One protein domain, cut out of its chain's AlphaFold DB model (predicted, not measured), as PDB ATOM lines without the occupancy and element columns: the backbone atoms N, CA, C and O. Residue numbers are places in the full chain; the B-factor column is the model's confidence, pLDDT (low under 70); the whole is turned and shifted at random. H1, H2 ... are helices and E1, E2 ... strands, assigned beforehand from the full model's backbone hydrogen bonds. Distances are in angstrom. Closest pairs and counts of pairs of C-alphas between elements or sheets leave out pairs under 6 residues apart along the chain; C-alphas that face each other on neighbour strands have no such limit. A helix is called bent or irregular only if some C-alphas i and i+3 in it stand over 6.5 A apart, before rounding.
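What this domain is: This is residues 3 to 200 of the 278 residues of an uncharacterized protein of Candidatus Abyssubacteria bacterium SURF_17 (UniProt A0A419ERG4). A bundle of five helices, H4, H5, H7, H8 and H9, makes the body of a flat model, with the long, kinked H5 packed on the other four, and H7, H8 and H9 running back and forth in turn over it. At one end H1, H2 and H3 form a smaller helical group from which residues 25 to 31 stick out; at the other end sits the short H6, and a two-stranded ribbon of E2 and E3 lies near H4 and H9. The printed part has 198 residues, with three named strands and nine named helices in the order E1, E2, H1, H2, H3, E3, H4, H5, H6, H7, H8, H9; the sheet, order E2 - E3, is antiparallel, and the class is mostly helix. The whole is only just compact, close to loose, with a radius of gyration of the C-alphas of 19.4 A, and spans 65 by 53 by 25 A.

How they stand to each other: The sheet pairs E2, residues 9 to 12, with E3, residues 65 to 69, antiparallel at 173 degrees; N 10 and O 68 are 2.8 A apart and N 65 and O 12 are 3.0 A apart, both within hydrogen-bond range. E1, residues 3 to 6, pairs with no named strand and runs on into E2 across a break of 2 residues, at 28 degrees. The closest C-alphas of E3 and H9, residues 175 to 193, are those of Pro 66 and Asp 191, 5.1 A apart. Those of E2 and H4, residues 74 to 85, are Asp 10 and Asn 74, at 7.2 A. The hub is H5, residues 89 to 115, touching five helices. H4 and H5 form a hairpin with a shallow tilt of 13 degrees, and their closest C-alphas, Ile 80 and Ala 92, are 4.8 A apart. H5 touches H9 at a shallow tilt of 24 degrees, the same way, with C-alphas 93 and 179 closest at 4.4 A. H8, residues 148 to 165, touches H5 at a steep tilt of 47 degrees, opposite ways, closest at C-alphas 161 and 97, 5.6 A. H8 and H9 form a hairpin at 26 degrees, closest at C-alphas 150 and 189, 5.7 A. H7, residues 133 to 142, forms a hairpin with H8 at 5 degrees, closest at C-alphas 137 and 151, 6.5 A. H6, residues 121 to 124, touches H5, closest at C-alphas 121 and 115, 6.3 A. H3, residues 52 to 62, touches H4 at a steep tilt of 50 degrees, opposite ways, closest at C-alphas 58 and 85, 5.0 A. H1, residues 14 to 19, touches H3 about perpendicular, at 86 degrees, closest at C-alphas 15 and 60, 4.9 A. H2, residues 26 to 47, touches H3 with residues 40 to 47 alone, closest at C-alphas 44 and 52, 6.1 A; H2 and H5 are apart. Every O i to N i+4 pair is within hydrogen-bond range in H1, H3, H4, H7 and H9; the counts are 16 of 18 in H2, 20 of 23 in H5 and 13 of 14 in H8, and H6 is too short for such a pair.

Where its parts are: E1 begins at C-alpha 3, (282.250, 290.321, 269.603). From first to last C-alpha H2 measures 31.6 A, H3 15.4 A, H4 16.3 A, H7 14.0 A, H8 26.9 A and H9 26.7 A. H5, 38.6 A, begins at C-alpha 89, (268.122, 314.441, 237.166), has a kink of 29 degrees near residue 109 and is irregular, with C-alphas 110 and 113 7.6 A apart. H9 ends at C-alpha 193, (267.778, 299.775, 257.320).

The domain as a whole: The two C-alphas farthest apart, those of Ser 26 and Lys 122, are 66.3 A apart. The printed part has no cut, and no link is long. The mean pLDDT of the printed part is 90.3; residues 21 to 27, 127 to 129, 167 to 172, 198 and 200 are under 70.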
ATOM      1  N   ARG A   3     283.436 289.820 270.314       94.94
ATOM      2  CA  ARG A   3     282.250 290.321 269.603       94.94
ATOM      3  C   ARG A   3     282.604 290.718 268.180       94.94
ATOM      4  O   ARG A   3     283.746 291.073 267.892       94.94
ATOM      5  N   TYR A   4     281.627 290.627 267.285       96.38
ATOM      6  CA  TYR A   4     281.785 291.105 265.917       96.38
ATOM      7  C   TYR A   4     281.721 292.629 265.908       96.38
ATOM      8  O   TYR A   4     280.657 293.192 266.149       96.38
ATOM      9  N   ARG A   5     282.857 293.278 265.641       94.75
ATOM     10  CA  ARG A   5     282.955 294.723 265.414       94.75
ATOM     11  C   ARG A   5     282.838 295.019 263.930       94.75
ATOM     12  O   ARG A   5     283.535 294.382 263.138       94.75
ATOM     13  N   ILE A   6     282.024 296.003 263.572       93.06
ATOM     14  CA  ILE A   6     281.913 296.495 262.197       93.06
ATOM     15  C   ILE A   6     283.076 297.435 261.903       93.06
ATOM     16  O   ILE A   6     283.378 298.331 262.690       93.06
ATOM     17  N   PHE A   7     283.712 297.223 260.754       89.75
ATOM     18  CA  PHE A   7     284.797 298.076 260.264       89.75
ATOM     19  C   PHE A   7     284.515 298.673 258.889       89.75
ATOM     20  O   PHE A   7     284.974 299.774 258.599       89.75
ATOM     21  N   ASN A   8     283.768 297.960 258.043       87.56
ATOM     22  CA  ASN A   8     283.512 298.392 256.677       87.56
ATOM     23  C   ASN A   8     282.174 299.131 256.601       87.56
ATOM     24  O   ASN A   8     281.115 298.509 256.470       87.56
ATOM     25  N   CYS A   9     282.249 300.458 256.654       87.19
ATOM     26  CA  CYS A   9     281.126 301.363 256.439       87.19
ATOM     27  C   CYS A   9     281.464 302.362 255.329       87.19
ATOM     28  O   CYS A   9     282.633 302.658 255.087       87.19
ATOM     29  N   ASP A  10     280.431 302.858 254.666       87.31
ATOM     30  CA  ASP A  10     280.501 303.832 253.584       87.31
ATOM     31  C   ASP A  10     279.782 305.114 254.016       87.31
ATOM     32  O   ASP A  10     278.674 305.057 254.562       87.31
ATOM     33  N   PHE A  11     280.435 306.257 253.821       86.62
ATOM     34  CA  PHE A  11     279.912 307.579 254.149       86.62
ATOM     35  C   PHE A  11     280.667 308.666 253.372       86.62
ATOM     36  O   PHE A  11     281.831 308.505 253.013       86.62
ATOM     37  N   ASP A  12     280.008 309.805 253.159       90.50
ATOM     38  CA  ASP A  12     280.603 311.003 252.563       90.50
ATOM     39  C   ASP A  12     280.060 312.234 253.291       90.50
ATOM     40  O   ASP A  12     278.885 312.581 253.152       90.50
ATOM     41  N   SER A  13     280.916 312.867 254.093       90.00
ATOM     42  CA  SER A  13     280.581 314.034 254.915       90.00
ATOM     43  C   SER A  13     280.941 315.368 254.261       90.00
ATOM     44  O   SER A  13     280.667 316.411 254.853       90.00
ATOM     45  N   ARG A  14     281.508 315.385 253.043       93.19
ATOM     46  CA  ARG A  14     281.951 316.630 252.380       93.19
ATOM     47  C   ARG A  14     280.824 317.655 252.263       93.19
ATOM     48  O   ARG A  14     281.059 318.845 252.428       93.19
ATOM     49  N   ALA A  15     279.597 317.193 252.017       92.25
ATOM     50  CA  ALA A  15     278.425 318.059 251.916       92.25
ATOM     51  C   ALA A  15     278.082 318.753 253.247       92.25
ATOM     52  O   ALA A  15     277.630 319.890 253.217       92.25
ATOM     53  N   LEU A  16     278.328 318.106 254.396       89.38
ATOM     54  CA  LEU A  16     278.141 318.728 255.713       89.38
ATOM     55  C   LEU A  16     279.144 319.859 255.917       89.38
ATOM     56  O   LEU A  16     278.746 320.964 256.257       89.38
ATOM     57  N   ILE A  17     280.420 319.591 255.622       88.31
ATOM     58  CA  ILE A  17     281.498 320.579 255.735       88.31
ATOM     59  C   ILE A  17     281.193 321.792 254.841       88.31
ATOM     60  O   ILE A  17     281.333 322.931 255.256       88.31
ATOM     61  N   LEU A  18     280.719 321.568 253.613       88.62
ATOM     62  CA  LEU A  18     280.390 322.656 252.686       88.62
ATOM     63  C   LEU A  18     279.136 323.461 253.058       88.62
ATOM     64  O   LEU A  18     279.021 324.600 252.609       88.62
ATOM     65  N   ALA A  19     278.197 322.873 253.801       84.62
ATOM     66  CA  ALA A  19     276.943 323.517 254.199       84.62
ATOM     67  C   ALA A  19     277.057 324.303 255.517       84.62
ATOM     68  O   ALA A  19     276.121 325.003 255.897       84.62
ATOM     69  N   GLU A  20     278.167 324.154 256.234       80.25
ATOM     70  CA  GLU A  20     278.352 324.711 257.565       80.25
ATOM     71  C   GLU A  20     278.744 326.199 257.509       80.25
ATOM     72  O   GLU A  20     279.827 326.572 257.053       80.25
ATOM     73  N   GLU A  21     277.847 327.061 257.993       63.47
ATOM     74  CA  GLU A  21     278.130 328.466 258.293       63.47
ATOM     75  C   GLU A  21     278.489 328.580 259.779       63.47
ATOM     76  O   GLU A  21     277.643 328.364 260.644       63.47
ATOM     77  N   GLN A  22     279.746 328.896 260.099       63.66
ATOM     78  CA  GLN A  22     280.180 329.104 261.484       63.66
ATOM     79  C   GLN A  22     280.982 330.401 261.649       63.66
ATOM     80  O   GLN A  22     281.771 330.792 260.782       63.66
ATOM     81  N   GLU A  23     280.777 331.056 262.795       58.91
ATOM     82  CA  GLU A  23     281.565 332.198 263.256       58.91
ATOM     83  C   GLU A  23     282.859 331.700 263.912       58.91
ATOM     84  O   GLU A  23     282.884 331.296 265.073       58.91
ATOM     85  N   TRP A  24     283.948 331.710 263.150       67.38
ATOM     86  CA  TRP A  24     285.260 331.258 263.613       67.38
ATOM     87  C   TRP A  24     286.160 332.426 264.039       67.38
ATOM     88  O   TRP A  24     286.076 333.524 263.482       67.38
ATOM     89  N   THR A  25     287.091 332.167 264.965       68.19
ATOM     90  CA  THR A  25     288.235 333.063 265.216       68.19
ATOM     91  C   THR A  25     289.117 333.175 263.963       68.19
ATOM     92  O   THR A  25     289.038 332.334 263.062       68.19
ATOM     93  N   SER A  26     289.963 334.209 263.878       69.56
ATOM     94  CA  SER A  26     290.790 334.502 262.693       69.56
ATOM     95  C   SER A  26     291.627 333.312 262.216       69.56
ATOM     96  O   SER A  26     291.705 333.069 261.014       69.56
ATOM     97  N   GLU A  27     292.195 332.538 263.138       68.56
ATOM     98  CA  GLU A  27     293.110 331.430 262.843       68.56
ATOM     99  C   GLU A  27     292.364 330.172 262.375       68.56
ATOM    100  O   GLU A  27     292.802 329.483 261.453       68.56
ATOM    101  N   ILE A  28     291.202 329.880 262.970       75.50
ATOM    102  CA  ILE A  28     290.366 328.734 262.576       75.50
ATOM    103  C   ILE A  28     289.713 329.007 261.214       75.50
ATOM    104  O   ILE A  28     289.533 328.095 260.405       75.50
ATOM    105  N   ARG A  29     289.423 330.277 260.917       76.94
ATOM    106  CA  ARG A  29     288.830 330.703 259.649       76.94
ATOM    107  C   ARG A  29     289.728 330.409 258.447       76.94
ATOM    108  O   ARG A  29     289.207 329.978 257.423       76.94
ATOM    109  N   GLU A  30     291.040 330.608 258.559       81.25
ATOM    110  CA  GLU A  30     291.979 330.332 257.462       81.25
ATOM    111  C   GLU A  30     292.083 328.823 257.174       81.25
ATOM    112  O   GLU A  30     291.952 328.396 256.027       81.25
ATOM    113  N   GLN A  31     292.204 327.996 258.219       82.56
ATOM    114  CA  GLN A  31     292.225 326.530 258.089       82.56
ATOM    115  C   GLN A  31     290.911 325.972 257.522       82.56
ATOM    116  O   GLN A  31     290.908 325.045 256.705       82.56
ATOM    117  N   TRP A  32     289.785 326.551 257.936       82.81
ATOM    118  CA  TRP A  32     288.473 326.227 257.393       82.81
ATOM    119  C   TRP A  32     288.372 326.583 255.908       82.81
ATOM    120  O   TRP A  32     287.953 325.758 255.098       82.81
ATOM    121  N   GLN A  33     288.804 327.786 255.528       84.62
ATOM    122  CA  GLN A  33     288.793 328.237 254.137       84.62
ATOM    123  C   GLN A  33     289.652 327.348 253.231       84.62
ATOM    124  O   GLN A  33     289.197 326.983 252.146       84.62
ATOM    125  N   ASP A  34     290.838 326.944 253.688       88.62
ATOM    126  CA  ASP A  34     291.696 325.989 252.980       88.62
ATOM    127  C   ASP A  34     291.007 324.623 252.810       88.62
ATOM    128  O   ASP A  34     290.966 324.071 251.707       88.62
ATOM    129  N   SER A  35     290.365 324.111 253.865       88.12
ATOM    130  CA  SER A  35     289.602 322.854 253.811       88.12
ATOM    131  C   SER A  35     288.447 322.928 252.805       88.12
ATOM    132  O   SER A  35     288.275 322.026 251.981       88.12
ATOM    133  N   ILE A  36     287.687 324.025 252.813       90.69
ATOM    134  CA  ILE A  36     286.598 324.275 251.864       90.69
ATOM    135  C   ILE A  36     287.128 324.379 250.430       90.69
ATOM    136  O   ILE A  36     286.518 323.804 249.524       90.69
ATOM    137  N   SER A  37     288.248 325.077 250.207       91.75
ATOM    138  CA  SER A  37     288.863 325.193 248.876       91.75
ATOM    139  C   SER A  37     289.265 323.823 248.344       91.75
ATOM    140  O   SER A  37     288.833 323.439 247.259       91.75
ATOM    141  N   LYS A  38     289.974 323.028 249.153       94.12
ATOM    142  CA  LYS A  38     290.400 321.667 248.796       94.12
ATOM    143  C   LYS A  38     289.225 320.753 248.472       94.12
ATOM    144  O   LYS A  38     289.287 319.993 247.506       94.12
ATOM    145  N   ILE A  39     288.135 320.830 249.240       94.25
ATOM    146  CA  ILE A  39     286.925 320.054 248.945       94.25
ATOM    147  C   ILE A  39     286.331 320.493 247.604       94.25
ATOM    148  O   ILE A  39     286.024 319.638 246.774       94.25
ATOM    149  N   LYS A  40     286.188 321.801 247.356       94.94
ATOM    150  CA  LYS A  40     285.647 322.319 246.088       94.94
ATOM    151  C   LYS A  40     286.516 321.930 244.893       94.94
ATOM    152  O   LYS A  40     285.976 321.463 243.896       94.94
ATOM    153  N   GLU A  41     287.832 322.066 244.997       95.75
ATOM    154  CA  GLU A  41     288.789 321.636 243.971       95.75
ATOM    155  C   GLU A  41     288.678 320.133 243.694       95.75
ATOM    156  O   GLU A  41     288.606 319.723 242.536       95.75
ATOM    157  N   GLY A  42     288.564 319.314 244.745       96.19
ATOM    158  CA  GLY A  42     288.331 317.876 244.623       96.19
ATOM    159  C   GLY A  42     287.021 317.542 243.907       96.19
ATOM    160  O   GLY A  42     287.013 316.709 243.004       96.19
ATOM    161  N   LEU A  43     285.921 318.228 244.242       96.31
ATOM    162  CA  LEU A  43     284.636 318.062 243.550       96.31
ATOM    163  C   LEU A  43     284.726 318.490 242.078       96.31
ATOM    164  O   LEU A  43     284.171 317.830 241.203       96.31
ATOM    165  N   ILE A  44     285.444 319.573 241.777       96.50
ATOM    166  CA  ILE A  44     285.667 320.024 240.398       96.50
ATOM    167  C   ILE A  44     286.485 318.990 239.616       96.50
ATOM    168  O   ILE A  44     286.163 318.717 238.459       96.50
ATOM    169  N   ALA A  45     287.501 318.387 240.232       97.00
ATOM    170  CA  ALA A  45     288.277 317.314 239.619       97.00
ATOM    171  C   ALA A  45     287.433 316.045 239.385       97.00
ATOM    172  O   ALA A  45     287.556 315.414 238.338       97.00
ATOM    173  N   GLU A  46     286.548 315.693 240.322       96.12
ATOM    174  CA  GLU A  46     285.686 314.502 240.262       96.12
ATOM    175  C   GLU A  46     284.549 314.630 239.230       96.12
ATOM    176  O   GLU A  46     284.273 313.697 238.469       96.12
ATOM    177  N   PHE A  47     283.883 315.786 239.187       96.38
ATOM    178  CA  PHE A  47     282.690 316.010 238.360       96.38
ATOM    179  C   PHE A  47     282.960 316.834 237.094       96.38
ATOM    180  O   PHE A  47     282.074 316.972 236.244       96.38
ATOM    181  N   GLY A  48     284.158 317.395 236.943       95.69
ATOM    182  CA  GLY A  48     284.580 318.219 235.812       95.69
ATOM    183  C   GLY A  48     284.197 319.701 235.926       95.69
ATOM    184  O   GLY A  48     283.180 320.065 236.519       95.69
ATOM    185  N   VAL A  49     284.992 320.554 235.266       96.25
ATOM    186  CA  VAL A  49     284.966 322.028 235.386       96.25
ATOM    187  C   VAL A  49     283.698 322.706 234.859       96.25
ATOM    188  O   VAL A  49     283.270 323.728 235.392       96.25
ATOM    189  N   ASN A  50     283.062 322.145 233.827       95.94
ATOM    190  CA  ASN A  50     281.868 322.748 233.232       95.94
ATOM    191  C   ASN A  50     280.718 322.750 234.244       95.94
ATOM    192  O   ASN A  50     280.439 321.715 234.851       95.94
ATOM    193  N   ASN A  51     280.029 323.883 234.402       95.94
ATOM    194  CA  ASN A  51     278.930 324.059 235.361       95.94
ATOM    195  C   ASN A  51     279.312 323.724 236.821       95.94
ATOM    196  O   ASN A  51     278.460 323.278 237.591       95.94
ATOM    197  N   ALA A  52     280.576 323.939 237.214       96.12
ATOM    198  CA  ALA A  52     281.093 323.625 238.551       96.12
ATOM    199  C   ALA A  52     280.213 324.164 239.694       96.12
ATOM    200  O   ALA A  52     279.889 323.420 240.615       96.12
ATOM    201  N   THR A  53     279.760 325.418 239.609       95.88
ATOM    202  CA  THR A  53     278.899 326.033 240.634       95.88
ATOM    203  C   THR A  53     277.584 325.275 240.825       95.88
ATOM    204  O   THR A  53     277.191 325.006 241.956       95.88
ATOM    205  N   ILE A  54     276.930 324.868 239.729       96.44
ATOM    206  CA  ILE A  54     275.676 324.099 239.775       96.44
ATOM    207  C   ILE A  54     275.929 322.714 240.375       96.44
ATOM    208  O   ILE A  54     275.150 322.253 241.206       96.44
ATOM    209  N   LYS A  55     277.032 322.059 239.996       97.69
ATOM    210  CA  LYS A  55     277.404 320.735 240.516       97.69
ATOM    211  C   LYS A  55     277.667 320.767 242.016       97.69
ATOM    212  O   LYS A  55     277.149 319.923 242.741       97.69
ATOM    213  N   ILE A  56     278.417 321.762 242.486       96.56
ATOM    214  CA  ILE A  56     278.661 321.970 243.917       96.56
ATOM    215  C   ILE A  56     277.333 322.216 244.643       96.56
ATOM    216  O   ILE A  56     277.081 321.572 245.656       96.56
ATOM    217  N   GLY A  57     276.451 323.061 244.094       96.88
ATOM    218  CA  GLY A  57     275.111 323.284 244.645       96.88
ATOM    219  C   GLY A  57     274.284 321.998 244.738       96.88
ATOM    220  O   GLY A  57     273.777 321.667 245.803       96.88
ATOM    221  N   ASN A  58     274.224 321.203 243.666       97.69
ATOM    222  CA  ASN A  58     273.537 319.908 243.668       97.69
ATOM    223  C   ASN A  58     274.133 318.934 244.704       97.69
ATOM    224  O   ASN A  58     273.394 318.200 245.356       97.69
ATOM    225  N   PHE A  59     275.461 318.905 244.852       97.44
ATOM    226  CA  PHE A  59     276.146 318.055 245.828       97.44
ATOM    227  C   PHE A  59     275.820 318.457 247.274       97.44
ATOM    228  O   PHE A  59     275.562 317.585 248.104       97.44
ATOM    229  N   ILE A  60     275.786 319.761 247.562       96.44
ATOM    230  CA  ILE A  60     275.376 320.300 248.865       96.44
ATOM    231  C   ILE A  60     273.902 319.974 249.132       96.44
ATOM    232  O   ILE A  60     273.579 319.442 250.192       96.44
ATOM    233  N   ASP A  61     273.019 320.196 248.155       96.81
ATOM    234  CA  ASP A  61     271.576 319.963 248.292       96.81
ATOM    235  C   ASP A  61     271.228 318.500 248.582       96.81
ATOM    236  O   ASP A  61     270.286 318.227 249.335       96.81
ATOM    237  N   LEU A  62     271.984 317.553 248.010       96.19
ATOM    238  CA  LEU A  62     271.871 316.126 248.329       96.19
ATOM    239  C   LEU A  62     272.160 315.831 249.804       96.19
ATOM    240  O   LEU A  62     271.636 314.848 250.333       96.19
ATOM    241  N   GLY A  63     272.988 316.645 250.454       95.31
ATOM    242  CA  GLY A  63     273.505 316.386 251.789       95.31
ATOM    243  C   GLY A  63     274.498 315.218 251.817       95.31
ATOM    244  O   GLY A  63     274.881 314.686 250.764       95.31
ATOM    245  N   PRO A  64     274.946 314.800 253.012       93.19
ATOM    246  CA  PRO A  64     275.893 313.698 253.152       93.19
ATOM    247  C   PRO A  64     275.334 312.383 252.595       93.19
ATOM    248  O   PRO A  64     274.120 312.169 252.547       93.19
ATOM    249  N   ALA A  65     276.221 311.477 252.183       92.12
ATOM    250  CA  ALA A  65     275.810 310.094 251.962       92.12
ATOM    251  C   ALA A  65     275.475 309.437 253.321       92.12
ATOM    252  O   ALA A  65     276.159 309.721 254.308       92.12
ATOM    253  N   PRO A  66     274.439 308.580 253.390       90.06
ATOM    254  CA  PRO A  66     274.030 307.933 254.628       90.06
ATOM    255  C   PRO A  66     275.155 307.041 255.150       90.06
ATOM    256  O   PRO A  66     275.800 306.331 254.374       90.06
ATOM    257  N   PHE A  67     275.365 307.058 256.465       88.50
ATOM    258  CA  PHE A  67     276.386 306.232 257.099       88.50
ATOM    259  C   PHE A  67     275.895 304.785 257.134       88.50
ATOM    260  O   PHE A  67     275.131 304.389 258.018       88.50
ATOM    261  N   SER A  68     276.336 303.977 256.175       92.06
ATOM    262  CA  SER A  68     275.791 302.637 255.953       92.06
ATOM    263  C   SER A  68     276.858 301.554 255.994       92.06
ATOM    264  O   SER A  68     278.020 301.790 255.669       92.06
ATOM    265  N   VAL A  69     276.481 300.347 256.418       90.19
ATOM    266  CA  VAL A  69     277.368 299.181 256.308       90.19
ATOM    267  C   VAL A  69     277.590 298.852 254.830       90.19
ATOM    268  O   VAL A  69     276.639 298.840 254.048       90.19
ATOM    269  N   VAL A  70     278.836 298.558 254.440       86.81
ATOM    270  CA  VAL A  70     279.165 298.275 253.034       86.81
ATOM    271  C   VAL A  70     278.394 297.050 252.545       86.81
ATOM    272  O   VAL A  70     278.506 295.946 253.075       86.81
ATOM    273  N   SER A  71     277.597 297.233 251.502       89.38
ATOM    274  CA  SER A  71     276.723 296.208 250.955       89.38
ATOM    275  C   SER A  71     276.414 296.473 249.478       89.38
ATOM    276  O   SER A  71     276.974 297.353 248.822       89.38
ATOM    277  N   PHE A  72     275.512 295.676 248.915       92.19
ATOM    278  CA  PHE A  72     275.184 295.657 247.490       92.19
ATOM    279  C   PHE A  72     274.585 296.974 246.955       92.19
ATOM    280  O   PHE A  72     274.528 297.146 245.738       92.19
ATOM    281  N   HIS A  73     274.118 297.880 247.823       95.00
ATOM    282  CA  HIS A  73     273.455 299.129 247.432       95.00
ATOM    283  C   HIS A  73     274.414 300.325 247.317       95.00
ATOM    284  O   HIS A  73     274.155 301.206 246.499       95.00
ATOM    285  N   ASN A  74     275.531 300.340 248.057       95.31
ATOM    286  CA  ASN A  74     276.445 301.490 248.155       95.31
ATOM    287  C   ASN A  74     276.943 301.979 246.796       95.31
ATOM    288  O   ASN A  74     276.785 303.147 246.449       95.31
ATOM    289  N   LYS A  75     277.447 301.053 245.969       95.69
ATOM    290  CA  LYS A  75     277.942 301.368 244.621       95.69
ATOM    291  C   LYS A  75     276.883 302.064 243.762       95.69
ATOM    292  O   LYS A  75     277.182 303.050 243.097       95.69
ATOM    293  N   PHE A  76     275.661 301.539 243.745       97.69
ATOM    294  CA  PHE A  76     274.590 302.093 242.917       97.69
ATOM    295  C   PHE A  76     274.083 303.421 243.480       97.69
ATOM    296  O   PHE A  76     273.797 304.336 242.716       97.69
ATOM    297  N   PHE A  77     274.036 303.563 244.807       97.88
ATOM    298  CA  PHE A  77     273.654 304.819 245.442       97.88
ATOM    299  C   PHE A  77     274.664 305.937 245.150       97.88
ATOM    300  O   PHE A  77     274.262 307.048 244.807       97.88
ATOM    301  N   ALA A  78     275.965 305.631 245.169       96.94
ATOM    302  CA  ALA A  78     277.008 306.563 244.745       96.94
ATOM    303  C   ALA A  78     276.832 306.999 243.278       96.94
ATOM    304  O   ALA A  78     276.935 308.184 242.974       96.94
ATOM    305  N   GLN A  79     276.484 306.075 242.376       97.81
ATOM    306  CA  GLN A  79     276.206 306.392 240.966       97.81
ATOM    307  C   GLN A  79     274.971 307.288 240.789       97.81
ATOM    308  O   GLN A  79     274.987 308.202 239.969       97.81
ATOM    309  N   ILE A  80     273.914 307.063 241.573       98.44
ATOM    310  CA  ILE A  80     272.704 307.899 241.574       98.44
ATOM    311  C   ILE A  80     273.027 309.318 242.045       98.44
ATOM    312  O   ILE A  80     272.630 310.292 241.403       98.44
ATOM    313  N   ARG A  81     273.784 309.442 243.142       98.06
ATOM    314  CA  ARG A  81     274.256 310.741 243.639       98.06
ATOM    315  C   ARG A  81     275.110 311.448 242.593       98.06
ATOM    316  O   ARG A  81     274.861 312.614 242.318       98.06
ATOM    317  N   TYR A  82     276.036 310.728 241.959       97.94
ATOM    318  CA  TYR A  82     276.869 311.255 240.879       97.94
ATOM    319  C   TYR A  82     276.017 311.824 239.738       97.94
ATOM    320  O   TYR A  82     276.222 312.966 239.328       97.94
ATOM    321  N   ALA A  83     275.026 311.060 239.264       98.38
ATOM    322  CA  ALA A  83     274.112 311.490 238.208       98.38
ATOM    323  C   ALA A  83     273.371 312.785 238.583       98.38
ATOM    324  O   ALA A  83     273.338 313.726 237.790       98.38
ATOM    325  N   PHE A  84     272.848 312.880 239.808       98.38
ATOM    326  CA  PHE A  84     272.192 314.100 240.278       98.38
ATOM    327  C   PHE A  84     273.160 315.286 240.339       98.38
ATOM    328  O   PHE A  84     272.838 316.373 239.860       98.38
ATOM    329  N   THR A  85     274.363 315.078 240.881       98.12
ATOM    330  CA  THR A  85     275.385 316.121 240.999       98.12
ATOM    331  C   THR A  85     275.703 316.742 239.643       98.12
ATOM    332  O   THR A  85     275.711 317.968 239.531       98.12
ATOM    333  N   ILE A  86     275.865 315.934 238.590       97.75
ATOM    334  CA  ILE A  86     276.168 316.433 237.239       97.75
ATOM    335  C   ILE A  86     274.963 317.020 236.483       97.75
ATOM    336  O   ILE A  86     275.139 317.476 235.355       97.75
ATOM    337  N   GLY A  87     273.767 317.031 237.079       96.56
ATOM    338  CA  GLY A  87     272.543 317.554 236.459       96.56
ATOM    339  C   GLY A  87     271.749 316.533 235.639       96.56
ATOM    340  O   GLY A  87     270.812 316.906 234.942       96.56
ATOM    341  N   ALA A  88     272.086 315.243 235.710       96.56
ATOM    342  CA  ALA A  88     271.330 314.170 235.068       96.56
ATOM    343  C   ALA A  88     270.166 313.722 235.973       96.56
ATOM    344  O   ALA A  88     270.159 312.606 236.499       96.56
ATOM    345  N   TYR A  89     269.187 314.610 236.172       95.50
ATOM    346  CA  TYR A  89     268.122 314.441 237.166       95.50
ATOM    347  C   TYR A  89     267.181 313.278 236.859       95.50
ATOM    348  O   TYR A  89     266.949 312.452 237.735       95.50
ATOM    349  N   TYR A  90     266.704 313.132 235.620       92.50
ATOM    350  CA  TYR A  90     265.862 311.988 235.261       92.50
ATOM    351  C   TYR A  90     266.582 310.632 235.460       92.50
ATOM    352  O   TYR A  90     266.041 309.766 236.154       92.50
ATOM    353  N   PRO A  91     267.829 310.424 234.981       95.38
ATOM    354  CA  PRO A  91     268.608 309.232 235.327       95.38
ATOM    355  C   PRO A  91     268.782 309.004 236.835       95.38
ATOM    356  O   PRO A  91     268.686 307.869 237.296       95.38
ATOM    357  N   ALA A  92     268.998 310.060 237.621       97.19
ATOM    358  CA  ALA A  92     269.145 309.934 239.066       97.19
ATOM    359  C   ALA A  92     267.820 309.545 239.755       97.19
ATOM    360  O   ALA A  92     267.799 308.641 240.592       97.19
ATOM    361  N   LEU A  93     266.705 310.156 239.344       94.75
ATOM    362  CA  LEU A  93     265.344 309.828 239.770       94.75
ATOM    363  C   LEU A  93     264.995 308.364 239.467       94.75
ATOM    364  O   LEU A  93     264.602 307.615 240.364       94.75
ATOM    365  N   THR A  94     265.166 307.947 238.209       93.62
ATOM    366  CA  THR A  94     264.882 306.574 237.760       93.62
ATOM    367  C   THR A  94     265.752 305.564 238.511       93.62
ATOM    368  O   THR A  94     265.244 304.583 239.057       93.62
ATOM    369  N   GLY A  95     267.053 305.848 238.623       96.62
ATOM    370  CA  GLY A  95     268.020 305.014 239.321       96.62
ATOM    371  C   GLY A  95     267.677 304.838 240.796       96.62
ATOM    372  O   GLY A  95     267.777 303.723 241.306       96.62
ATOM    373  N   ALA A  96     267.212 305.891 241.473       97.31
ATOM    374  CA  ALA A  96     266.798 305.817 242.871       97.31
ATOM    375  C   ALA A  96     265.598 304.878 243.079       97.31
ATOM    376  O   ALA A  96     265.644 304.000 243.945       97.31
ATOM    377  N   CYS A  97     264.561 304.990 242.247       95.31
ATOM    378  CA  CYS A  97     263.424 304.068 242.279       95.31
ATOM    379  C   CYS A  97     263.864 302.620 242.007       95.31
ATOM    380  O   CYS A  97     263.536 301.716 242.779       95.31
ATOM    381  N   CYS A  98     264.668 302.397 240.963       95.31
ATOM    382  CA  CYS A  98     265.177 301.067 240.619       95.31
ATOM    383  C   CYS A  98     266.071 300.469 241.713       95.31
ATOM    384  O   CYS A  98     266.031 299.262 241.949       95.31
ATOM    385  N   LEU A  99     266.882 301.282 242.398       97.50
ATOM    386  CA  LEU A  99     267.704 300.805 243.508       97.50
ATOM    387  C   LEU A  99     266.845 300.409 244.714       97.50
ATOM    388  O   LEU A  99     267.142 299.397 245.344       97.50
ATOM    389  N   GLY A 100     265.765 301.139 245.000       97.06
ATOM    390  CA  GLY A 100     264.788 300.743 246.018       97.06
ATOM    391  C   GLY A 100     264.213 299.349 245.759       97.06
ATOM    392  O   GLY A 100     264.267 298.483 246.632       97.06
ATOM    393  N   GLU A 101     263.765 299.093 244.530       95.38
ATOM    394  CA  GLU A 101     263.273 297.773 244.114       95.38
ATOM    395  C   GLU A 101     264.363 296.708 244.236       95.38
ATOM    396  O   GLU A 101     264.169 295.642 244.819       95.38
ATOM    397  N   ARG A 102     265.566 297.023 243.751       95.38
ATOM    398  CA  ARG A 102     266.713 296.121 243.823       95.38
ATOM    399  C   ARG A 102     267.059 295.740 245.264       95.38
ATOM    400  O   ARG A 102     267.447 294.595 245.486       95.38
ATOM    401  N   ILE A 103     266.927 296.658 246.224       97.38
ATOM    402  CA  ILE A 103     267.118 296.373 247.653       97.38
ATOM    403  C   ILE A 103     266.100 295.350 248.142       97.38
ATOM    404  O   ILE A 103     266.506 294.333 248.710       97.38
ATOM    405  N   LEU A 104     264.811 295.566 247.878       96.62
ATOM    406  CA  LEU A 104     263.754 294.623 248.252       96.62
ATOM    407  C   LEU A 104     264.015 293.235 247.647       96.62
ATOM    408  O   LEU A 104     264.011 292.227 248.358       96.62
ATOM    409  N   ASN A 105     264.349 293.193 246.359       94.69
ATOM    410  CA  ASN A 105     264.581 291.955 245.620       94.69
ATOM    411  C   ASN A 105     265.803 291.204 246.153       94.69
ATOM    412  O   ASN A 105     265.765 289.983 246.324       94.69
ATOM    413  N   HIS A 106     266.884 291.929 246.452       94.69
ATOM    414  CA  HIS A 106     268.091 291.346 247.026       94.69
ATOM    415  C   HIS A 106     267.826 290.757 248.417       94.69
ATOM    416  O   HIS A 106     268.310 289.665 248.716       94.69
ATOM    417  N   LEU A 107     267.049 291.442 249.261       95.75
ATOM    418  CA  LEU A 107     266.681 290.933 250.584       95.75
ATOM    419  C   LEU A 107     265.801 289.682 250.479       95.75
ATOM    420  O   LEU A 107     266.113 288.675 251.106       95.75
ATOM    421  N   ILE A 108     264.765 289.693 249.635       95.44
ATOM    422  CA  ILE A 108     263.905 288.521 249.418       95.44
ATOM    423  C   ILE A 108     264.728 287.327 248.926       95.44
ATOM    424  O   ILE A 108     264.700 286.262 249.540       95.44
ATOM    425  N   LEU A 109     265.495 287.490 247.847       93.50
ATOM    426  CA  LEU A 109     266.298 286.404 247.275       93.50
ATOM    427  C   LEU A 109     267.374 285.908 248.242       93.50
ATOM    428  O   LEU A 109     267.645 284.709 248.299       93.50
ATOM    429  N   GLY A 110     267.979 286.828 248.990       93.19
ATOM    430  CA  GLY A 110     269.027 286.532 249.949       93.19
ATOM    431  C   GLY A 110     268.528 285.899 251.246       93.19
ATOM    432  O   GLY A 110     269.323 285.270 251.927       93.19
ATOM    433  N   LEU A 111     267.259 286.041 251.617       95.25
ATOM    434  CA  LEU A 111     266.793 285.600 252.938       95.25
ATOM    435  C   LEU A 111     265.704 284.533 252.869       95.25
ATOM    436  O   LEU A 111     265.545 283.771 253.812       95.25
ATOM    437  N   ARG A 112     264.969 284.410 251.757       93.75
ATOM    438  CA  ARG A 112     263.793 283.523 251.666       93.75
ATOM    439  C   ARG A 112     264.037 282.073 252.077       93.75
ATOM    440  O   ARG A 112     263.122 281.432 252.585       93.75
ATOM    441  N   ASP A 113     265.239 281.544 251.856       94.31
ATOM    442  CA  ASP A 113     265.546 280.154 252.198       94.31
ATOM    443  C   ASP A 113     265.623 279.913 253.712       94.31
ATOM    444  O   ASP A 113     265.323 278.803 254.157       94.31
ATOM    445  N   ASP A 114     265.924 280.949 254.497       96.44
ATOM    446  CA  ASP A 114     265.879 280.916 255.962       96.44
ATOM    447  C   ASP A 114     264.430 280.886 256.493       96.44
ATOM    448  O   ASP A 114     264.181 280.468 257.624       96.44
ATOM    449  N   TYR A 115     263.448 281.235 255.652       95.81
ATOM    450  CA  TYR A 115     262.030 281.356 256.009       95.81
ATOM    451  C   TYR A 115     261.119 280.329 255.313       95.81
ATOM    452  O   TYR A 115     259.900 280.510 255.275       95.81
ATOM    453  N   LYS A 116     261.656 279.203 254.815       95.38
ATOM    454  CA  LYS A 116     260.902 278.146 254.088       95.38
ATOM    455  C   LYS A 116     259.644 277.623 254.789       95.38
ATOM    456  O   LYS A 116     258.739 277.117 254.131       95.38
ATOM    457  N   LYS A 117     259.604 277.702 256.120       94.56
ATOM    458  CA  LYS A 117     258.491 277.213 256.950       94.56
ATOM    459  C   LYS A 117     257.351 278.228 257.108       94.56
ATOM    460  O   LYS A 117     256.317 277.879 257.665       94.56
ATOM    461  N   THR A 118     257.533 279.461 256.638       94.81
ATOM    462  CA  THR A 118     256.541 280.542 256.747       94.81
ATOM    463  C   THR A 118     255.507 280.483 255.619       94.81
ATOM    464  O   THR A 118     255.750 279.904 254.555       94.81
ATOM    465  N   ALA A 119     254.333 281.083 255.830       93.19
ATOM    466  CA  ALA A 119     253.293 281.149 254.801       93.19
ATOM    467  C   ALA A 119     253.698 282.084 253.648       93.19
ATOM    468  O   ALA A 119     253.325 281.869 252.490       93.19
ATOM    469  N   GLU A 120     254.491 283.103 253.963       92.81
ATOM    470  CA  GLU A 120     254.991 284.138 253.067       92.81
ATOM    471  C   GLU A 120     255.947 283.560 252.024       92.81
ATOM    472  O   GLU A 120     255.864 283.932 250.854       92.81
ATOM    473  N   TYR A 121     256.783 282.583 252.397       92.50
ATOM    474  CA  TYR A 121     257.723 281.929 251.479       92.50
ATOM    475  C   TYR A 121     257.044 281.415 250.203       92.50
ATOM    476  O   TYR A 121     257.543 281.623 249.095       92.50
ATOM    477  N   LYS A 122     255.852 280.814 250.330       89.06
ATOM    478  CA  LYS A 122     255.083 280.290 249.187       89.06
ATOM    479  C   LYS A 122     254.678 281.372 248.180       89.06
ATOM    480  O   LYS A 122     254.351 281.037 247.046       89.06
ATOM    481  N   LYS A 123     254.695 282.645 248.573       88.00
ATOM    482  CA  LYS A 123     254.362 283.777 247.703       88.00
ATOM    483  C   LYS A 123     255.585 284.328 246.970       88.00
ATOM    484  O   LYS A 123     255.410 284.892 245.902       88.00
ATOM    485  N   VAL A 124     256.793 284.138 247.512       89.00
ATOM    486  CA  VAL A 124     258.045 284.739 247.002       89.00
ATOM    487  C   VAL A 124     259.097 283.717 246.538       89.00
ATOM    488  O   VAL A 124     260.226 284.075 246.187       89.00
ATOM    489  N   TYR A 125     258.770 282.418 246.536       83.94
ATOM    490  CA  TYR A 125     259.709 281.376 246.094       83.94
ATOM    491  C   TYR A 125     259.945 281.382 244.576       83.94
ATOM    492  O   TYR A 125     261.027 280.995 244.124       83.94
ATOM    493  N   ARG A 126     258.965 281.827 243.777       80.25
ATOM    494  CA  ARG A 126     259.103 281.944 242.316       80.25
ATOM    495  C   ARG A 126     259.814 283.245 241.952       80.25
ATOM    496  O   ARG A 126     259.796 284.207 242.710       80.25
ATOM    497  N   LYS A 127     260.474 283.263 240.796       69.19
ATOM    498  CA  LYS A 127     261.203 284.447 240.320       69.19
ATOM    499  C   LYS A 127     260.246 285.584 239.937       69.19
ATOM    500  O   LYS A 127     260.511 286.727 240.275       69.19
ATOM    501  N   ASP A 128     259.109 285.241 239.340       65.81
ATOM    502  CA  ASP A 128     258.153 286.201 238.762       65.81
ATOM    503  C   ASP A 128     257.373 287.011 239.814       65.81
ATOM    504  O   ASP A 128     256.714 287.992 239.494       65.81
ATOM    505  N   SER A 129     257.430 286.611 241.087       63.53
ATOM    506  CA  SER A 129     256.749 287.299 242.195       63.53
ATOM    507  C   SER A 129     257.561 288.437 242.818       63.53
ATOM    508  O   SER A 129     257.078 289.094 243.737       63.53
ATOM    509  N   ILE A 130     258.807 288.640 242.386       71.69
ATOM    510  CA  ILE A 130     259.768 289.485 243.104       71.69
ATOM    511  C   ILE A 130     259.671 290.955 242.666       71.69
ATOM    512  O   ILE A 130     259.948 291.834 243.467       71.69
ATOM    513  N   ASP A 131     259.136 291.234 241.475       78.44
ATOM    514  CA  ASP A 131     258.954 292.603 240.955       78.44
ATOM    515  C   ASP A 131     257.730 293.325 241.577       78.44
ATOM    516  O   ASP A 131     257.395 294.463 241.244       78.44
ATOM    517  N   ASN A 132     257.022 292.667 242.505       89.25
ATOM    518  CA  ASN A 132     255.892 293.242 243.227       89.25
ATOM    519  C   ASN A 132     256.351 293.854 244.561       89.25
ATOM    520  O   ASN A 132     256.515 293.152 245.562       89.25
ATOM    521  N   TRP A 133     256.478 295.183 244.581       93.50
ATOM    522  CA  TRP A 133     256.866 295.963 245.760       93.50
ATOM    523  C   TRP A 133     256.004 295.671 246.991       93.50
ATOM    524  O   TRP A 133     256.548 295.451 248.070       93.50
ATOM    525  N   ASP A 134     254.675 295.632 246.854       94.19
ATOM    526  CA  ASP A 134     253.783 295.419 248.003       94.19
ATOM    527  C   ASP A 134     253.990 294.031 248.610       94.19
ATOM    528  O   ASP A 134     254.023 293.873 249.833       94.19
ATOM    529  N   LEU A 135     254.169 293.022 247.754       94.12
ATOM    530  CA  LEU A 135     254.454 291.663 248.191       94.12
ATOM    531  C   LEU A 135     255.817 291.574 248.884       94.12
ATOM    532  O   LEU A 135     255.910 290.947 249.942       94.12
ATOM    533  N   ALA A 136     256.853 292.197 248.320       95.19
ATOM    534  CA  ALA A 136     258.193 292.194 248.897       95.19
ATOM    535  C   ALA A 136     258.226 292.916 250.253       95.19
ATOM    536  O   ALA A 136     258.691 292.335 251.235       95.19
ATOM    537  N   ILE A 137     257.657 294.124 250.339       97.06
ATOM    538  CA  ILE A 137     257.566 294.907 251.582       97.06
ATOM    539  C   ILE A 137     256.813 294.113 252.650       97.06
ATOM    540  O   ILE A 137     257.347 293.902 253.734       97.06
ATOM    541  N   LYS A 138     255.609 293.612 252.338       96.56
ATOM    542  CA  LYS A 138     254.791 292.851 253.296       96.56
ATOM    543  C   LYS A 138     255.492 291.581 253.773       96.56
ATOM    544  O   LYS A 138     255.375 291.213 254.938       96.56
ATOM    545  N   THR A 139     256.201 290.896 252.878       96.19
ATOM    546  CA  THR A 139     256.939 289.676 253.225       96.19
ATOM    547  C   THR A 139     258.100 289.986 254.165       96.19
ATOM    548  O   THR A 139     258.226 289.336 255.197       96.19
ATOM    549  N   LEU A 140     258.915 290.999 253.853       97.06
ATOM    550  CA  LEU A 140     260.052 291.376 254.695       97.06
ATOM    551  C   LEU A 140     259.620 291.994 256.035       97.06
ATOM    552  O   LEU A 140     260.311 291.801 257.029       97.06
ATOM    553  N   GLU A 141     258.486 292.697 256.072       97.44
ATOM    554  CA  GLU A 141     257.831 293.160 257.304       97.44
ATOM    555  C   GLU A 141     257.386 291.966 258.163       97.44
ATOM    556  O   GLU A 141     257.715 291.898 259.342       97.44
ATOM    557  N   SER A 142     256.727 290.967 257.563       96.81
ATOM    558  CA  SER A 142     256.275 289.756 258.275       96.81
ATOM    559  C   SER A 142     257.430 288.891 258.794       96.81
ATOM    560  O   SER A 142     257.270 288.155 259.761       96.81
ATOM    561  N   TRP A 143     258.591 288.945 258.137       96.62
ATOM    562  CA  TRP A 143     259.818 288.272 258.576       96.62
ATOM    563  C   TRP A 143     260.637 289.084 259.586       96.62
ATOM    564  O   TRP A 143     261.721 288.633 259.963       96.62
ATOM    565  N   GLU A 144     260.147 290.263 259.985       95.44
ATOM    566  CA  GLU A 144     260.828 291.200 260.888       95.44
ATOM    567  C   GLU A 144     262.227 291.599 260.379       95.44
ATOM    568  O   GLU A 144     263.158 291.838 261.147       95.44
ATOM    569  N   ILE A 145     262.393 291.646 259.051       96.12
ATOM    570  CA  ILE A 145     263.636 292.073 258.400       96.12
ATOM    571  C   ILE A 145     263.652 293.583 258.199       96.12
ATOM    572  O   ILE A 145     264.664 294.225 258.485       96.12
ATOM    573  N   LEU A 146     262.559 294.149 257.677       96.88
ATOM    574  CA  LEU A 146     262.440 295.599 257.552       96.88
ATOM    575  C   LEU A 146     262.087 296.207 258.904       96.88
ATOM    576  O   LEU A 146     261.153 295.756 259.565       96.88
ATOM    577  N   LEU A 147     262.808 297.259 259.281       95.06
ATOM    578  CA  LEU A 147     262.460 298.037 260.464       95.06
ATOM    579  C   LEU A 147     261.130 298.786 260.250       95.06
ATOM    580  O   LEU A 147     260.846 299.186 259.116       95.06
ATOM    581  N   PRO A 148     260.333 299.029 261.310       93.56
ATOM    582  CA  PRO A 148     258.982 299.583 261.182       93.56
ATOM    583  C   PRO A 148     258.895 300.875 260.354       93.56
ATOM    584  O   PRO A 148     258.085 300.962 259.432       93.56
ATOM    585  N   ASP A 149     259.774 301.847 260.608       93.25
ATOM    586  CA  ASP A 149     259.777 303.121 259.870       93.25
ATOM    587  C   ASP A 149     260.152 302.935 258.391       93.25
ATOM    588  O   ASP A 149     259.575 303.553 257.492       93.25
ATOM    589  N   VAL A 150     261.089 302.021 258.126       96.31
ATOM    590  CA  VAL A 150     261.610 301.734 256.783       96.31
ATOM    591  C   VAL A 150     260.515 301.161 255.883       96.31
ATOM    592  O   VAL A 150     260.482 301.459 254.686       96.31
ATOM    593  N   VAL A 151     259.581 300.384 256.440       97.56
ATOM    594  CA  VAL A 151     258.406 299.884 255.709       97.56
ATOM    595  C   VAL A 151     257.603 301.049 255.119       97.56
ATOM    596  O   VAL A 151     257.249 301.019 253.937       97.56
ATOM    597  N   GLY A 152     257.335 302.085 255.919       97.31
ATOM    598  CA  GLY A 152     256.635 303.292 255.473       97.31
ATOM    599  C   GLY A 152     257.389 304.006 254.354       97.31
ATOM    600  O   GLY A 152     256.815 304.321 253.311       97.31
ATOM    601  N   TRP A 153     258.704 304.159 254.504       97.94
ATOM    602  CA  TRP A 153     259.528 304.839 253.505       97.94
ATOM    603  C   TRP A 153     259.614 304.090 252.174       97.94
ATOM    604  O   TRP A 153     259.602 304.730 251.123       97.94
ATOM    605  N   PHE A 154     259.637 302.753 252.176       98.00
ATOM    606  CA  PHE A 154     259.538 301.983 250.932       98.00
ATOM    607  C   PHE A 154     258.181 302.159 250.244       98.00
ATOM    608  O   PHE A 154     258.138 302.256 249.017       98.00
ATOM    609  N   ARG A 155     257.078 302.243 251.002       97.12
ATOM    610  CA  ARG A 155     255.745 302.533 250.441       97.12
ATOM    611  C   ARG A 155     255.700 303.928 249.809       97.12
ATOM    612  O   ARG A 155     255.159 304.083 248.717       97.12
ATOM    613  N   GLU A 156     256.324 304.920 250.438       96.62
ATOM    614  CA  GLU A 156     256.477 306.258 249.853       96.62
ATOM    615  C   GLU A 156     257.334 306.235 248.577       96.62
ATOM    616  O   GLU A 156     256.943 306.819 247.565       96.62
ATOM    617  N   LEU A 157     258.469 305.521 248.590       96.69
ATOM    618  CA  LEU A 157     259.350 305.379 247.425       96.69
ATOM    619  C   LEU A 157     258.630 304.716 246.241       96.69
ATOM    620  O   LEU A 157     258.748 305.184 245.107       96.69
ATOM    621  N   LYS A 158     257.816 303.689 246.505       94.56
ATOM    622  CA  LYS A 158     256.932 303.078 245.504       94.56
ATOM    623  C   LYS A 158     255.981 304.113 244.890       94.56
ATOM    624  O   LYS A 158     255.845 304.167 243.673       94.56
ATOM    625  N   GLY A 159     255.383 304.983 245.705       91.88
ATOM    626  CA  GLY A 159     254.510 306.058 245.223       91.88
ATOM    627  C   GLY A 159     255.214 307.056 244.293       91.88
ATOM    628  O   GLY A 159     254.593 307.602 243.381       91.88
ATOM    629  N   PHE A 160     256.518 307.293 244.468       90.38
ATOM    630  CA  PHE A 160     257.312 308.054 243.495       90.38
ATOM    631  C   PHE A 160     257.516 307.285 242.187       90.38
ATOM    632  O   PHE A 160     257.319 307.855 241.115       90.38
ATOM    633  N   ARG A 161     257.857 305.993 242.267       89.69
ATOM    634  CA  ARG A 161     258.010 305.113 241.099       89.69
ATOM    635  C   ARG A 161     256.731 305.050 240.266       89.69
ATOM    636  O   ARG A 161     256.797 305.200 239.050       89.69
ATOM    637  N   ASP A 162     255.580 304.870 240.908       87.06
ATOM    638  CA  ASP A 162     254.293 304.763 240.214       87.06
ATOM    639  C   ASP A 162     253.941 306.071 239.490       87.06
ATOM    640  O   ASP A 162     253.533 306.046 238.330       87.06
ATOM    641  N   ARG A 163     254.192 307.227 240.121       82.88
ATOM    642  CA  ARG A 163     253.989 308.544 239.490       82.88
ATOM    643  C   ARG A 163     254.928 308.815 238.320       82.88
ATOM    644  O   ARG A 163     254.521 309.480 237.382       82.88
ATOM    645  N   MET A 164     256.160 308.321 238.380       81.50
ATOM    646  CA  MET A 164     257.168 308.549 237.343       81.50
ATOM    647  C   MET A 164     256.913 307.710 236.079       81.50
ATOM    648  O   MET A 164     257.212 308.159 234.975       81.50
ATOM    649  N   ILE A 165     256.361 306.499 236.220       74.81
ATOM    650  CA  ILE A 165     256.084 305.607 235.077       74.81
ATOM    651  C   ILE A 165     254.922 306.123 234.231       74.81
ATOM    652  O   ILE A 165     254.883 305.904 233.019       74.81
ATOM    653  N   HIS A 166     253.974 306.812 234.856       73.38
ATOM    654  CA  HIS A 166     252.923 307.507 234.138       73.38
ATOM    655  C   HIS A 166     253.457 308.858 233.659       73.38
ATOM    656  O   HIS A 166     253.830 309.707 234.464       73.38
ATOM    657  N   PHE A 167     253.499 309.059 232.338       67.12
ATOM    658  CA  PHE A 167     253.907 310.339 231.762       67.12
ATOM    659  C   PHE A 167     253.073 311.480 232.359       67.12
ATOM    660  O   PHE A 167     251.842 311.473 232.278       67.12
ATOM    661  N   THR A 168     253.752 312.459 232.951       64.25
ATOM    662  CA  THR A 168     253.157 313.673 233.508       64.25
ATOM    663  C   THR A 168     254.002 314.868 233.090       64.25
ATOM    664  O   THR A 168     255.226 314.832 233.195       64.25
ATOM    665  N   LEU A 169     253.349 315.950 232.650       64.31
ATOM    666  CA  LEU A 169     254.025 317.201 232.266       64.31
ATOM    667  C   LEU A 169     254.832 317.819 233.419       64.31
ATOM    668  O   LEU A 169     255.726 318.626 233.179       64.31
ATOM    669  N   ASP A 170     254.510 317.450 234.658       63.97
ATOM    670  CA  ASP A 170     255.193 317.925 235.860       63.97
ATOM    671  C   ASP A 170     256.615 317.356 235.971       63.97
ATOM    672  O   ASP A 170     257.522 318.060 236.411       63.97
ATOM    673  N   THR A 171     256.840 316.121 235.502       63.84
ATOM    674  CA  THR A 171     258.178 315.502 235.518       63.84
ATOM    675  C   THR A 171     259.136 316.217 234.562       63.84
ATOM    676  O   THR A 171     260.310 316.336 234.879       63.84
ATOM    677  N   ASP A 172     258.640 316.767 233.449       69.12
ATOM    678  CA  ASP A 172     259.458 317.521 232.482       69.12
ATOM    679  C   ASP A 172     259.762 318.962 232.934       69.12
ATOM    680  O   ASP A 172     260.643 319.615 232.374       69.12
ATOM    681  N   LYS A 173     259.029 319.485 233.928       74.69
ATOM    682  CA  LYS A 173     259.178 320.866 234.420       74.69
ATOM    683  C   LYS A 173     259.962 320.975 235.725       74.69
ATOM    684  O   LYS A 173     260.519 322.040 235.980       74.69
ATOM    685  N   ASP A 174     259.988 319.920 236.540       83.88
ATOM    686  CA  ASP A 174     260.593 319.932 237.881       83.88
ATOM    687  C   ASP A 174     261.363 318.634 238.212       83.88
ATOM    688  O   ASP A 174     261.362 318.129 239.343       83.88
ATOM    689  N   ASP A 175     262.034 318.056 237.208       85.62
ATOM    690  CA  ASP A 175     262.817 316.820 237.337       85.62
ATOM    691  C   ASP A 175     263.882 316.902 238.443       85.62
ATOM    692  O   ASP A 175     264.104 315.927 239.169       85.62
ATOM    693  N   ARG A 176     264.497 318.074 238.630       94.31
ATOM    694  CA  ARG A 176     265.476 318.340 239.687       94.31
ATOM    695  C   ARG A 176     264.893 318.133 241.081       94.31
ATOM    696  O   ARG A 176     265.454 317.358 241.857       94.31
ATOM    697  N   GLN A 177     263.811 318.828 241.437       93.44
ATOM    698  CA  GLN A 177     263.272 318.781 242.801       93.44
ATOM    699  C   GLN A 177     262.655 317.416 243.105       93.44
ATOM    700  O   GLN A 177     262.809 316.884 244.216       93.44
ATOM    701  N   LEU A 178     262.012 316.811 242.104       91.69
ATOM    702  CA  LEU A 178     261.502 315.451 242.200       91.69
ATOM    703  C   LEU A 178     262.647 314.461 242.430       91.69
ATOM    704  O   LEU A 178     262.601 313.681 243.384       91.69
ATOM    705  N   SER A 179     263.712 314.533 241.627       95.19
ATOM    706  CA  SER A 179     264.892 313.685 241.797       95.19
ATOM    707  C   SER A 179     265.530 313.869 243.171       95.19
ATOM    708  O   SER A 179     265.867 312.875 243.813       95.19
ATOM    709  N   LEU A 180     265.674 315.105 243.651       97.00
ATOM    710  CA  LEU A 180     266.243 315.386 244.968       97.00
ATOM    711  C   LEU A 180     265.423 314.721 246.080       97.00
ATOM    712  O   LEU A 180     265.980 314.067 246.964       97.00
ATOM    713  N   SER A 181     264.098 314.851 246.008       95.81
ATOM    714  CA  SER A 181     263.167 314.277 246.985       95.81
ATOM    715  C   SER A 181     263.253 312.750 247.026       95.81
ATOM    716  O   SER A 181     263.322 312.159 248.107       95.81
ATOM    717  N   VAL A 182     263.316 312.103 245.860       96.56
ATOM    718  CA  VAL A 182     263.418 310.641 245.759       96.56
ATOM    719  C   VAL A 182     264.771 310.134 246.251       96.56
ATOM    720  O   VAL A 182     264.820 309.161 247.004       96.56
ATOM    721  N   ILE A 183     265.872 310.805 245.901       98.19
ATOM    722  CA  ILE A 183     267.209 310.417 246.368       98.19
ATOM    723  C   ILE A 183     267.310 310.567 247.887       98.19
ATOM    724  O   ILE A 183     267.837 309.672 248.546       98.19
ATOM    725  N   LYS A 184     266.757 311.643 248.462       97.44
ATOM    726  CA  LYS A 184     266.690 311.822 249.921       97.44
ATOM    727  C   LYS A 184     265.843 310.742 250.591       97.44
ATOM    728  O   LYS A 184     266.253 310.214 251.620       97.44
ATOM    729  N   LYS A 185     264.712 310.351 249.996       97.75
ATOM    730  CA  LYS A 185     263.896 309.236 250.502       97.75
ATOM    731  C   LYS A 185     264.665 307.913 250.484       97.75
ATOM    732  O   LYS A 185     264.635 307.170 251.461       97.75
ATOM    733  N   LEU A 186     265.403 307.635 249.412       98.12
ATOM    734  CA  LEU A 186     266.259 306.454 249.332       98.12
ATOM    735  C   LEU A 186     267.418 306.506 250.340       98.12
ATOM    736  O   LEU A 186     267.733 305.489 250.954       98.12
ATOM    737  N   ALA A 187     268.015 307.680 250.559       96.50
ATOM    738  CA  ALA A 187     269.037 307.877 251.585       96.50
ATOM    739  C   ALA A 187     268.494 307.548 252.985       96.50
ATOM    740  O   ALA A 187     269.162 306.846 253.737       96.50
ATOM    741  N   GLN A 188     267.268 307.986 253.301       95.12
ATOM    742  CA  GLN A 188     266.584 307.655 254.560       95.12
ATOM    743  C   GLN A 188     266.385 306.144 254.721       95.12
ATOM    744  O   GLN A 188     266.671 305.601 255.783       95.12
ATOM    745  N   ILE A 189     265.952 305.452 253.664       96.56
ATOM    746  CA  ILE A 189     265.817 303.986 253.659       96.56
ATOM    747  C   ILE A 189     267.157 303.309 253.951       96.56
ATOM    748  O   ILE A 189     267.213 302.399 254.776       96.56
ATOM    749  N   ILE A 190     268.229 303.746 253.284       95.75
ATOM    750  CA  ILE A 190     269.565 303.174 253.463       95.75
ATOM    751  C   ILE A 190     270.070 303.409 254.891       95.75
ATOM    752  O   ILE A 190     270.494 302.458 255.546       95.75
ATOM    753  N   ASP A 191     269.974 304.643 255.384       92.12
ATOM    754  CA  ASP A 191     270.382 305.021 256.742       92.12
ATOM    755  C   ASP A 191     269.592 304.265 257.819       92.12
ATOM    756  O   ASP A 191     270.154 303.812 258.815       92.12
ATOM    757  N   GLY A 192     268.286 304.091 257.608       93.31
ATOM    758  CA  GLY A 192     267.422 303.385 258.544       93.31
ATOM    759  C   GLY A 192     267.668 301.886 258.570       93.31
ATOM    760  O   GLY A 192     267.808 301.318 259.646       93.31
ATOM    761  N   GLN A 193     267.719 301.236 257.406       95.19
ATOM    762  CA  GLN A 193     267.778 299.775 257.320       95.19
ATOM    763  C   GLN A 193     269.193 299.209 257.442       95.19
ATOM    764  O   GLN A 193     269.367 298.090 257.926       95.19
ATOM    765  N   PHE A 194     270.195 299.948 256.967       94.94
ATOM    766  CA  PHE A 194     271.583 299.498 256.889       94.94
ATOM    767  C   PHE A 194     272.550 300.398 257.661       94.94
ATOM    768  O   PHE A 194     273.652 300.634 257.159       94.94
ATOM    769  N   PRO A 195     272.210 300.901 258.864       91.88
ATOM    770  CA  PRO A 195     273.081 301.817 259.575       91.88
ATOM    771  C   PRO A 195     274.446 301.177 259.801       91.88
ATOM    772  O   PRO A 195     274.545 300.023 260.231       91.88
ATOM    773  N   GLY A 196     275.501 301.928 259.503       84.56
ATOM    774  CA  GLY A 196     276.881 301.517 259.756       84.56
ATOM    775  C   GLY A 196     277.377 301.894 261.153       84.56
ATOM    776  O   GLY A 196     278.486 301.517 261.521       84.56
ATOM    777  N   SER A 197     276.589 302.656 261.917       78.12
ATOM    778  CA  SER A 197     276.988 303.187 263.218       78.12
ATOM    779  C   SER A 197     275.951 302.913 264.303       78.12
ATOM    780  O   SER A 197     274.742 303.001 264.090       78.12
ATOM    781  N   GLN A 198     276.455 302.675 265.507       67.62
ATOM    782  CA  GLN A 198     275.706 302.560 266.751       67.62
ATOM    783  C   GLN A 198     274.903 303.810 267.124       67.62
ATOM    784  O   GLN A 198     274.041 303.736 267.990       67.62
ATOM    785  N   PHE A 199     275.146 304.972 266.509       71.12
ATOM    786  CA  PHE A 199     274.249 306.116 266.713       71.12
ATOM    787  C   PHE A 199     272.813 305.789 266.261       71.12
ATOM    788  O   PHE A 199     271.861 306.426 266.701       71.12
ATOM    789  N   ALA A 200     272.638 304.731 265.461       69.88
ATOM    790  CA  ALA A 200     271.349 304.159 265.107       69.88
ATOM    791  C   ALA A 200     270.855 303.044 266.053       69.88
ATOM    792  O   ALA A 200     269.883 302.385 265.704       69.88
TER     793      ALA A 200